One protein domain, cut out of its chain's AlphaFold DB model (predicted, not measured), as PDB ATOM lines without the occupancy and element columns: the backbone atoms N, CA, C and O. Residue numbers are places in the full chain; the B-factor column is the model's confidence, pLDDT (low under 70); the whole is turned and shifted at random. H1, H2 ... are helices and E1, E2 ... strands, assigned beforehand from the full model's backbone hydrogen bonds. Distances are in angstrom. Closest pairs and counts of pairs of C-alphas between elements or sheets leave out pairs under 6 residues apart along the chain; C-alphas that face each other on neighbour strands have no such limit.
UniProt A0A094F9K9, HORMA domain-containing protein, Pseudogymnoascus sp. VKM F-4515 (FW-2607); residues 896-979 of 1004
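This is residues 896 to 979 of the 1004 residues of the protein "HORMA domain-containing protein" of Pseudogymnoascus sp. VKM F-4515 (FW-2607) (UniProt A0A094F9K9). The model is an open, flat ring: a twisted sheet of three strands, E2, E1 and E3, makes one long side, and the single long helix H1 makes the other side across an empty middle. The link of residues 917 to 941 closes the ring at one end and residues 963 to 969 close it at the other. The printed part has 84 residues, with one named helix and three named strands in the order E1, E2, H1, E3; the sheet runs E2, E1, E3, antiparallel throughout, and the class is mixed, helices and strands. The whole is extended, with a radius of gyration of the C-alphas of 18.8 A and spans of 57 by 35 by 17 A.

E1, residues 896 to 903, is the inner strand of the sheet. E2, residues 908 to 916, is an edge strand and forms a hairpin with E1 through a tight link of 4 residues. The two are antiparallel, with 166 degrees between their directions; the C-alphas of Val 909 and Tyr 902, which face each other, are 4.2 A apart, and N 899 and O 913 are within hydrogen-bond range at 2.9 A. E2 bends by 56 degrees at residue 911. H1, residues 942 to 962, is not on the sheet, with 0 pairs of C-alphas within 10 A, and is apart from E1. In H1 every O i to N i+4 pair is within hydrogen-bond range. E3, residues 970 to 978, is the other edge strand, antiparallel to E1 at 160 degrees; the C-alphas of Ile 901 and Tyr 972, which face each other, are 4.4 A apart, and N 898 and O 975 are within hydrogen-bond range at 2.8 A. E2, H1 and E3 form a split strand-helix-strand unit, two strands that run the same way in one sheet with E1 between them and a helix between them along the chain; its crossover is right-handed.

E1 begins at C-alpha 896 (151.896, 177.040, 192.398) and is 23.0 A long from first to last C-alpha. E2 is 23.2 A long. H1 is 30.3 A long, from C-alpha 942 at (176.130, 190.892, 200.672) to C-alpha 962 at (175.643, 165.137, 184.669). E3 is 26.5 A long and ends at C-alpha 978 (147.053, 181.736, 190.749).

The C-alphas of Asp 905 and Gly 937, the two farthest apart, are 57.1 A apart. The printed part has no cut. The link from E2 to H1 is long, 25 residues, and the link from H1 to E3 is short, 7 residues. Residues 920 to 931, 934 to 939 and 943 to 965, of which 943 to 962 belong to H1, stand free. The mean pLDDT of the printed part is 75.8; residues 905 to 907 and 921 to 940 are under 70.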
ATOM      1  N   ARG A 896     150.984 178.109 192.846       83.81
ATOM      2  CA  ARG A 896     151.896 177.040 192.398       83.81
ATOM      3  C   ARG A 896     152.440 177.287 191.004       83.81
ATOM      4  O   ARG A 896     151.826 177.955 190.178       83.81
ATOM      5  N   VAL A 897     153.579 176.666 190.729       84.94
ATOM      6  CA  VAL A 897     154.204 176.628 189.408       84.94
ATOM      7  C   VAL A 897     154.410 175.170 189.009       84.94
ATOM      8  O   VAL A 897     155.117 174.430 189.690       84.94
ATOM      9  N   SER A 898     153.812 174.750 187.898       85.25
ATOM     10  CA  SER A 898     153.920 173.393 187.359       85.25
ATOM     11  C   SER A 898     154.713 173.387 186.051       85.25
ATOM     12  O   SER A 898     154.335 174.045 185.084       85.25
ATOM     13  N   PHE A 899     155.785 172.597 185.998       85.81
ATOM     14  CA  PHE A 899     156.555 172.317 184.783       85.81
ATOM     15  C   PHE A 899     156.293 170.875 184.341       85.81
ATOM     16  O   PHE A 899     156.580 169.923 185.073       85.81
ATOM     17  N   VAL A 900     155.710 170.715 183.155       86.38
ATOM     18  CA  VAL A 900     155.227 169.440 182.613       86.38
ATOM     19  C   VAL A 900     156.007 169.112 181.344       86.38
ATOM     20  O   VAL A 900     156.039 169.928 180.428       86.38
ATOM     21  N   ILE A 901     156.598 167.922 181.271       85.38
ATOM     22  CA  ILE A 901     157.260 167.393 180.072       85.38
ATOM     23  C   ILE A 901     156.361 166.313 179.476       85.38
ATOM     24  O   ILE A 901     155.945 165.397 180.192       85.38
ATOM     25  N   TYR A 902     156.076 166.400 178.181       86.56
ATOM     26  CA  TYR A 902     155.252 165.440 177.452       86.56
ATOM     27  C   TYR A 902     155.963 164.938 176.190       86.56
ATOM     28  O   TYR A 902     156.830 165.612 175.632       86.56
ATOM     29  N   GLN A 903     155.629 163.717 175.774       82.81
ATOM     30  CA  GLN A 903     156.144 163.123 174.543       82.81
ATOM     31  C   GLN A 903     155.186 163.433 173.387       82.81
ATOM     32  O   GLN A 903     154.005 163.085 173.451       82.81
ATOM     33  N   GLU A 904     155.697 164.069 172.334       71.75
ATOM     34  CA  GLU A 904     154.919 164.574 171.196       71.75
ATOM     35  C   GLU A 904     154.170 163.451 170.459       71.75
ATOM     36  O   GLU A 904     152.977 163.582 170.200       71.75
ATOM     37  N   ASP A 905     154.822 162.303 170.238       69.69
ATOM     38  CA  ASP A 905     154.235 161.128 169.569       69.69
ATOM     39  C   ASP A 905     153.085 160.445 170.340       69.69
ATOM     40  O   ASP A 905     152.394 159.590 169.782       69.69
ATOM     41  N   ALA A 906     152.922 160.737 171.636       65.88
ATOM     42  CA  ALA A 906     152.087 159.943 172.546       65.88
ATOM     43  C   ALA A 906     151.063 160.753 173.362       65.88
ATOM     44  O   ALA A 906     150.240 160.148 174.045       65.88
ATOM     45  N   GLU A 907     151.158 162.088 173.358       68.81
ATOM     46  CA  GLU A 907     150.463 163.002 174.290       68.81
ATOM     47  C   GLU A 907     150.631 162.617 175.786       68.81
ATOM     48  O   GLU A 907     149.879 163.050 176.661       68.81
ATOM     49  N   GLU A 908     151.648 161.809 176.108       77.88
ATOM     50  CA  GLU A 908     151.872 161.259 177.445       77.88
ATOM     51  C   GLU A 908     152.788 162.175 178.267       77.88
ATOM     52  O   GLU A 908     153.912 162.481 177.862       77.88
ATOM     53  N   VAL A 909     152.340 162.567 179.465       80.19
ATOM     54  CA  VAL A 909     153.173 163.284 180.442       80.19
ATOM     55  C   VAL A 909     154.255 162.348 180.979       80.19
ATOM     56  O   VAL A 909     153.970 161.400 181.710       80.19
ATOM     57  N   ILE A 910     155.511 162.634 180.650       79.12
ATOM     58  CA  ILE A 910     156.665 161.815 181.036       79.12
ATOM     59  C   ILE A 910     157.118 162.160 182.459       79.12
ATOM     60  O   ILE A 910     157.350 161.278 183.292       79.12
ATOM     61  N   GLU A 911     157.206 163.459 182.757       82.94
ATOM     62  CA  GLU A 911     157.600 163.975 184.065       82.94
ATOM     63  C   GLU A 911     156.872 165.293 184.368       82.94
ATOM     64  O   GLU A 911     156.629 166.108 183.479       82.94
ATOM     65  N   ARG A 912     156.505 165.503 185.637       83.75
ATOM     66  CA  ARG A 912     155.880 166.739 186.120       83.75
ATOM     67  C   ARG A 912     156.528 167.164 187.426       83.75
ATOM     68  O   ARG A 912     156.522 166.410 188.399       83.75
ATOM     69  N   TRP A 913     156.998 168.401 187.449       82.50
ATOM     70  CA  TRP A 913     157.452 169.098 188.641       82.50
ATOM     71  C   TRP A 913     156.379 170.096 189.056       82.50
ATOM     72  O   TRP A 913     155.827 170.792 188.208       82.50
ATOM     73  N   VAL A 914     156.072 170.144 190.349       85.06
ATOM     74  CA  VAL A 914     155.165 171.132 190.939       85.06
ATOM     75  C   VAL A 914     155.928 171.801 192.069       85.06
ATOM     76  O   VAL A 914     156.394 171.128 192.989       85.06
ATOM     77  N   PHE A 915     156.082 173.113 191.967       83.38
ATOM     78  CA  PHE A 915     156.647 173.967 192.995       83.38
ATOM     79  C   PHE A 915     155.479 174.631 193.718       83.38
ATOM     80  O   PHE A 915     154.655 175.293 193.085       83.38
ATOM     81  N   ASP A 916     155.388 174.420 195.028       83.81
ATOM     82  CA  ASP A 916     154.478 175.182 195.877       83.81
ATOM     83  C   ASP A 916     155.125 176.540 196.174       83.81
ATOM     84  O   ASP A 916     156.303 176.600 196.540       83.81
ATOM     85  N   VAL A 917     154.386 177.619 195.928       83.38
ATOM     86  CA  VAL A 917     154.873 179.002 196.018       83.38
ATOM     87  C   VAL A 917     153.926 179.874 196.855       83.38
ATOM     88  O   VAL A 917     154.149 181.072 197.001       83.38
ATOM     89  N   ASP A 918     152.912 179.271 197.488       78.31
ATOM     90  CA  ASP A 918     151.910 179.970 198.300       78.31
ATOM     91  C   ASP A 918     152.566 180.733 199.469       78.31
ATOM     92  O   ASP A 918     152.196 181.861 199.796       78.31
ATOM     93  N   SER A 919     153.639 180.152 200.028       72.31
ATOM     94  CA  SER A 919     154.454 180.726 201.104       72.31
ATOM     95  C   SER A 919     155.504 181.758 200.659       72.31
ATOM     96  O   SER A 919     156.357 182.127 201.469       72.31
ATOM     97  N   PHE A 920     155.522 182.189 199.394       72.44
ATOM     98  CA  PHE A 920     156.491 183.178 198.911       72.44
ATOM     99  C   PHE A 920     156.107 184.593 199.388       72.44
ATOM    100  O   PHE A 920     154.944 184.989 199.247       72.44
ATOM    101  N   PRO A 921     157.041 185.359 199.986       66.38
ATOM    102  CA  PRO A 921     156.706 186.589 200.695       66.38
ATOM    103  C   PRO A 921     156.108 187.663 199.780       66.38
ATOM    104  O   PRO A 921     156.553 187.866 198.653       66.38
ATOM    105  N   LEU A 922     155.120 188.386 200.311       66.62
ATOM    106  CA  LEU A 922     154.627 189.635 199.737       66.62
ATOM    107  C   LEU A 922     155.688 190.726 199.919       66.62
ATOM    108  O   LEU A 922     155.875 191.226 201.027       66.62
ATOM    109  N   THR A 923     156.354 191.107 198.831       61.25
ATOM    110  CA  THR A 923     157.234 192.281 198.787       61.25
ATOM    111  C   THR A 923     156.439 193.470 198.237       61.25
ATOM    112  O   THR A 923     156.032 193.421 197.076       61.25
ATOM    113  N   PRO A 924     156.193 194.540 199.018       64.50
ATOM    114  CA  PRO A 924     155.558 195.758 198.506       64.50
ATOM    115  C   PRO A 924     156.345 196.360 197.331       64.50
ATOM    116  O   PRO A 924     157.571 196.277 197.329       64.50
ATOM    117  N   GLU A 925     155.685 197.012 196.363       63.66
ATOM    118  CA  GLU A 925     156.369 197.568 195.173       63.66
ATOM    119  C   GLU A 925     157.486 198.570 195.535       63.66
ATOM    120  O   GLU A 925     158.538 198.583 194.899       63.66
ATOM    121  N   GLU A 926     157.296 199.342 196.608       64.69
ATOM    122  CA  GLU A 926     158.301 200.228 197.224       64.69
ATOM    123  C   GLU A 926     159.588 199.499 197.668       64.69
ATOM    124  O   GLU A 926     160.670 200.076 197.606       64.69
ATOM    125  N   ASN A 927     159.486 198.220 198.046       61.41
ATOM    126  CA  ASN A 927     160.584 197.375 198.520       61.41
ATOM    127  C   ASN A 927     161.061 196.358 197.462       61.41
ATOM    128  O   ASN A 927     161.996 195.598 197.701       61.41
ATOM    129  N   ALA A 928     160.455 196.334 196.268       59.44
ATOM    130  CA  ALA A 928     160.828 195.403 195.198       59.44
ATOM    131  C   ALA A 928     162.187 195.732 194.545       59.44
ATOM    132  O   ALA A 928     162.755 194.890 193.849       59.44
ATOM    133  N   LEU A 929     162.702 196.950 194.758       61.00
ATOM    134  CA  LEU A 929     163.983 197.448 194.240       61.00
ATOM    135  C   LEU A 929     164.810 198.198 195.306       61.00
ATOM    136  O   LEU A 929     165.656 199.019 194.954       61.00
ATOM    137  N   THR A 930     164.598 197.935 196.602       63.62
ATOM    138  CA  THR A 930     165.496 198.449 197.652       63.62
ATOM    139  C   THR A 930     166.891 197.860 197.479       63.62
ATOM    140  O   THR A 930     167.059 196.639 197.524       63.62
ATOM    141  N   ASN A 931     167.900 198.718 197.320       57.12
ATOM    142  CA  ASN A 931     169.296 198.292 197.337       57.12
ATOM    143  C   ASN A 931     169.609 197.701 198.720       57.12
ATOM    144  O   ASN A 931     169.343 198.347 199.733       57.12
ATOM    145  N   LEU A 932     170.191 196.497 198.788       57.97
ATOM    146  CA  LEU A 932     170.509 195.872 200.083       57.97
ATOM    147  C   LEU A 932     171.495 196.720 200.909       57.97
ATOM    148  O   LEU A 932     171.447 196.679 202.135       57.97
ATOM    149  N   ASP A 933     172.315 197.539 200.244       57.09
ATOM    150  CA  ASP A 933     173.254 198.481 200.862       57.09
ATOM    151  C   ASP A 933     172.571 199.613 201.662       57.09
ATOM    152  O   ASP A 933     173.197 200.214 202.535       57.09
ATOM    153  N   GLU A 934     171.295 199.919 201.393       53.12
ATOM    154  CA  GLU A 934     170.547 200.980 202.091       53.12
ATOM    155  C   GLU A 934     169.951 200.497 203.428       53.12
ATOM    156  O   GLU A 934     169.724 201.298 204.335       53.12
ATOM    157  N   LEU A 935     169.771 199.182 203.607       52.53
ATOM    158  CA  LEU A 935     169.247 198.563 204.834       52.53
ATOM    159  C   LEU A 935     170.362 198.238 205.846       52.53
ATOM    160  O   LEU A 935     170.418 197.144 206.412       52.53
ATOM    161  N   GLY A 936     171.228 199.222 206.117       47.16
ATOM    162  CA  GLY A 936     172.432 199.132 206.964       47.16
ATOM    163  C   GLY A 936     172.224 198.836 208.463       47.16
ATOM    164  O   GLY A 936     173.080 199.181 209.272       47.16
ATOM    165  N   GLY A 937     171.095 198.231 208.843       48.78
ATOM    166  CA  GLY A 937     170.794 197.721 210.185       48.78
ATOM    167  C   GLY A 937     170.616 196.197 210.263       48.78
ATOM    168  O   GLY A 937     170.413 195.677 211.357       48.78
ATOM    169  N   ILE A 938     170.689 195.467 209.140       55.88
ATOM    170  CA  ILE A 938     170.669 193.995 209.125       55.88
ATOM    171  C   ILE A 938     172.053 193.495 208.698       55.88
ATOM    172  O   ILE A 938     172.511 193.819 207.606       55.88
ATOM    173  N   GLY A 939     172.713 192.684 209.532       53.53
ATOM    174  CA  GLY A 939     174.084 192.177 209.329       53.53
ATOM    175  C   GLY A 939     174.261 191.148 208.199       53.53
ATOM    176  O   GLY A 939     175.003 190.176 208.345       53.53
ATOM    177  N   VAL A 940     173.562 191.310 207.074       61.94
ATOM    178  CA  VAL A 940     173.668 190.429 205.908       61.94
ATOM    179  C   VAL A 940     174.884 190.841 205.082       61.94
ATOM    180  O   VAL A 940     174.842 191.799 204.317       61.94
ATOM    181  N   ASN A 941     175.977 190.089 205.202       72.88
ATOM    182  CA  ASN A 941     177.144 190.273 204.343       72.88
ATOM    183  C   ASN A 941     176.770 189.959 202.877       72.88
ATOM    184  O   ASN A 941     176.661 188.791 202.492       72.88
ATOM    185  N   LEU A 942     176.577 191.003 202.065       72.12
ATOM    186  CA  LEU A 942     176.130 190.892 200.672       72.12
ATOM    187  C   LEU A 942     177.078 190.035 199.819       72.12
ATOM    188  O   LEU A 942     176.614 189.209 199.037       72.12
ATOM    189  N   VAL A 943     178.394 190.147 200.030       76.00
ATOM    190  CA  VAL A 943     179.407 189.341 199.323       76.00
ATOM    191  C   VAL A 943     179.202 187.848 199.596       76.00
ATOM    192  O   VAL A 943     179.243 187.042 198.669       76.00
ATOM    193  N   LYS A 944     178.889 187.478 200.846       77.50
ATOM    194  CA  LYS A 944     178.577 186.096 201.250       77.50
ATOM    195  C   LYS A 944     177.286 185.581 200.600       77.50
ATOM    196  O   LYS A 944     177.226 184.409 200.233       77.50
ATOM    197  N   VAL A 945     176.277 186.437 200.413       80.62
ATOM    198  CA  VAL A 945     175.032 186.087 199.696       80.62
ATOM    199  C   VAL A 945     175.288 185.910 198.198       80.62
ATOM    200  O   VAL A 945     174.866 184.906 197.623       80.62
ATOM    201  N   GLU A 946     176.030 186.820 197.561       80.75
ATOM    202  CA  GLU A 946     176.408 186.666 196.153       80.75
ATOM    203  C   GLU A 946     177.284 185.429 195.920       80.75
ATOM    204  O   GLU A 946     177.122 184.737 194.915       80.75
ATOM    205  N   GLU A 947     178.221 185.129 196.820       82.94
ATOM    206  CA  GLU A 947     179.075 183.945 196.726       82.94
ATOM    207  C   GLU A 947     178.261 182.655 196.897       82.94
ATOM    208  O   GLU A 947     178.436 181.716 196.122       82.94
ATOM    209  N   GLN A 948     177.296 182.625 197.822       87.12
ATOM    210  CA  GLN A 948     176.333 181.523 197.932       87.12
ATOM    211  C   GLN A 948     175.473 181.375 196.666       87.12
ATOM    212  O   GLN A 948     175.246 180.249 196.212       87.12
ATOM    213  N   LEU A 949     175.044 182.477 196.044       84.50
ATOM    214  CA  LEU A 949     174.318 182.446 194.772       84.50
ATOM    215  C   LEU A 949     175.206 181.927 193.626       84.50
ATOM    216  O   LEU A 949     174.804 181.028 192.888       84.50
ATOM    217  N   ARG A 950     176.451 182.404 193.510       84.88
ATOM    218  CA  ARG A 950     177.427 181.904 192.524       84.88
ATOM    219  C   ARG A 950     177.719 180.416 192.739       84.88
ATOM    220  O   ARG A 950     177.708 179.650 191.779       84.88
ATOM    221  N   ALA A 951     177.902 179.978 193.983       86.69
ATOM    222  CA  ALA A 951     178.154 178.581 194.328       86.69
ATOM    223  C   ALA A 951     176.946 177.665 194.071       86.69
ATOM    224  O   ALA A 951     177.128 176.526 193.639       86.69
ATOM    225  N   THR A 952     175.714 178.127 194.306       88.25
ATOM    226  CA  THR A 952     174.501 177.352 193.987       88.25
ATOM    227  C   THR A 952     174.254 177.281 192.481       88.25
ATOM    228  O   THR A 952     174.015 176.186 191.976       88.25
ATOM    229  N   LEU A 953     174.430 178.380 191.740       88.56
ATOM    230  CA  LEU A 953     174.377 178.385 190.272       88.56
ATOM    231  C   LEU A 953     175.450 177.475 189.650       88.56
ATOM    232  O   LEU A 953     175.144 176.713 188.735       88.56
ATOM    233  N   MET A 954     176.680 177.474 190.175       83.06
ATOM    234  CA  MET A 954     177.744 176.568 189.716       83.06
ATOM    235  C   MET A 954     177.431 175.095 190.014       83.06
ATOM    236  O   MET A 954     177.672 174.244 189.161       83.06
ATOM    237  N   LYS A 955     176.833 174.777 191.172       85.12
ATOM    238  CA  LYS A 955     176.350 173.416 191.482       85.12
ATOM    239  C   LYS A 955     175.218 172.983 190.546       85.12
ATOM    240  O   LYS A 955     175.256 171.867 190.036       85.12
ATOM    241  N   LEU A 956     174.257 173.865 190.266       82.69
ATOM    242  CA  LEU A 956     173.183 173.611 189.298       82.69
ATOM    243  C   LEU A 956     173.741 173.388 187.884       82.69
ATOM    244  O   LEU A 956     173.348 172.434 187.221       82.69
ATOM    245  N   GLN A 957     174.705 174.201 187.442       83.56
ATOM    246  CA  GLN A 957     175.357 174.034 186.139       83.56
ATOM    247  C   GLN A 957     176.230 172.768 186.071       83.56
ATOM    248  O   GLN A 957     176.367 172.177 185.001       83.56
ATOM    249  N   HIS A 958     176.834 172.347 187.187       85.44
ATOM    250  CA  HIS A 958     177.592 171.100 187.269       85.44
ATOM    251  C   HIS A 958     176.663 169.889 187.145       85.44
ATOM    252  O   HIS A 958     176.815 169.112 186.208       85.44
ATOM    253  N   HIS A 959     175.636 169.791 187.996       77.94
ATOM    254  CA  HIS A 959     174.656 168.705 187.922       77.94
ATOM    255  C   HIS A 959     173.896 168.695 186.589       77.94
ATOM    256  O   HIS A 959     173.657 167.625 186.040       77.94
ATOM    257  N   GLY A 960     173.606 169.862 186.001       79.44
ATOM    258  CA  GLY A 960     173.025 169.977 184.658       79.44
ATOM    259  C   GLY A 960     173.870 169.341 183.542       79.44
ATOM    260  O   GLY A 960     173.309 168.918 182.538       79.44
ATOM    261  N   LYS A 961     175.194 169.218 183.725       81.62
ATOM    262  CA  LYS A 961     176.106 168.492 182.814       81.62
ATOM    263  C   LYS A 961     176.195 166.990 183.116       81.62
ATOM    264  O   LYS A 961     176.676 166.241 182.273       81.62
ATOM    265  N   GLU A 962     175.760 166.556 184.299       81.44
ATOM    266  CA  GLU A 962     175.643 165.137 184.669       81.44
ATOM    267  C   GLU A 962     174.304 164.525 184.224       81.44
ATOM    268  O   GLU A 962     174.157 163.300 184.213       81.44
ATOM    269  N   LEU A 963     173.318 165.354 183.858       78.38
ATOM    270  CA  LEU A 963     172.028 164.889 183.354       78.38
ATOM    271  C   LEU A 963     172.155 164.322 181.936       78.38
ATOM    272  O   LEU A 963     172.796 164.902 181.061       78.38
ATOM    273  N   SER A 964     171.469 163.208 181.686       77.69
ATOM    274  CA  SER A 964     171.228 162.729 180.327       77.69
ATOM    275  C   SER A 964     170.349 163.719 179.546       77.69
ATOM    276  O   SER A 964     169.452 164.327 180.145       77.69
ATOM    277  N   PRO A 965     170.542 163.851 178.218       77.12
ATOM    278  CA  PRO A 965     169.633 164.626 177.380       77.12
ATOM    279  C   PRO A 965     168.202 164.080 177.478       77.12
ATOM    280  O   PRO A 965     167.990 162.896 177.759       77.12
ATOM    281  N   LEU A 966     167.221 164.949 177.234       77.25
ATOM    282  CA  LEU A 966     165.830 164.524 177.086       77.25
ATOM    283  C   LEU A 966     165.684 163.591 175.867       77.25
ATOM    284  O   LEU A 966     166.432 163.747 174.898       77.25
ATOM    285  N   PRO A 967     164.731 162.641 175.887       79.31
ATOM    286  CA  PRO A 967     164.403 161.846 174.708       79.31
ATOM    287  C   PRO A 967     164.025 162.721 173.502       79.31
ATOM    288  O   PRO A 967     163.433 163.792 173.655       79.31
ATOM    289  N   GLU A 968     164.325 162.242 172.297       78.38
ATOM    290  CA  GLU A 968     163.860 162.864 171.051       78.38
ATOM    291  C   GLU A 968     162.316 162.927 171.036       78.38
ATOM    292  O   GLU A 968     161.652 162.023 171.547       78.38
ATOM    293  N   GLY A 969     161.739 164.012 170.506       80.88
ATOM    294  CA  GLY A 969     160.283 164.233 170.522       80.88
ATOM    295  C   GLY A 969     159.697 164.655 171.880       80.88
ATOM    296  O   GLY A 969     158.502 164.482 172.111       80.88
ATOM    297  N   CYS A 970     160.502 165.189 172.807       80.94
ATOM    298  CA  CYS A 970     159.995 165.786 174.049       80.94
ATOM    299  C   CYS A 970     159.682 167.279 173.892       80.94
ATOM    300  O   CYS A 970     160.508 168.056 173.417       80.94
ATOM    301  N   THR A 971     158.522 167.687 174.398       84.62
ATOM    302  CA  THR A 971     158.073 169.084 174.502       84.62
ATOM    303  C   THR A 971     157.650 169.392 175.945       84.62
ATOM    304  O   THR A 971     157.553 168.491 176.783       84.62
ATOM    305  N   TYR A 972     157.480 170.673 176.288       86.50
ATOM    306  CA  TYR A 972     157.186 171.089 177.663       86.50
ATOM    307  C   TYR A 972     156.104 172.168 177.749       86.50
ATOM    308  O   TYR A 972     155.870 172.935 176.818       86.50
ATOM    309  N   THR A 973     155.433 172.232 178.895       85.62
ATOM    310  CA  THR A 973     154.464 173.275 179.242       85.62
ATOM    311  C   THR A 973     154.757 173.786 180.644       85.62
ATOM    312  O   THR A 973     155.040 173.013 181.561       85.62
ATOM    313  N   PHE A 974     154.678 175.102 180.806       82.50
ATOM    314  CA  PHE A 974     154.813 175.794 182.080       82.50
ATOM    315  C   PHE A 974     153.448 176.382 182.449       82.50
ATOM    316  O   PHE A 974     152.834 177.066 181.633       82.50
ATOM    317  N   VAL A 975     152.960 176.093 183.652       84.12
ATOM    318  CA  VAL A 975     151.642 176.515 184.147       84.12
ATOM    319  C   VAL A 975     151.827 177.228 185.480       84.12
ATOM    320  O   VAL A 975     152.528 176.718 186.353       84.12
ATOM    321  N   VAL A 976     151.185 178.382 185.649       83.19
ATOM    322  CA  VAL A 976     151.083 179.069 186.942       83.19
ATOM    323  C   VAL A 976     149.647 178.931 187.438       83.19
ATOM    324  O   VAL A 976     148.710 179.337 186.754       83.19
ATOM    325  N   GLU A 977     149.477 178.334 188.612       83.38
ATOM    326  CA  GLU A 977     148.217 178.337 189.359       83.38
ATOM    327  C   GLU A 977     148.204 179.620 190.198       83.38
ATOM    328  O   GLU A 977     149.088 179.808 191.037       83.38
ATOM    329  N   LEU A 978     147.248 180.519 189.953       82.75
ATOM    330  CA  LEU A 978     147.053 181.736 190.749       82.75
ATOM    331  C   LEU A 978     146.189 181.449 191.987       82.75
ATOM    332  O   LEU A 978     145.425 180.485 192.006       82.75
ATOM    333  N   LYS A 979     146.317 182.288 193.018       81.81
ATOM    334  CA  LYS A 979     145.480 182.256 194.228       81.81
ATOM    335  C   LYS A 979     144.048 182.695 193.894       81.81
ATOM    336  O   LYS A 979     143.863 183.567 193.050       81.81
TER     337      LYS A 979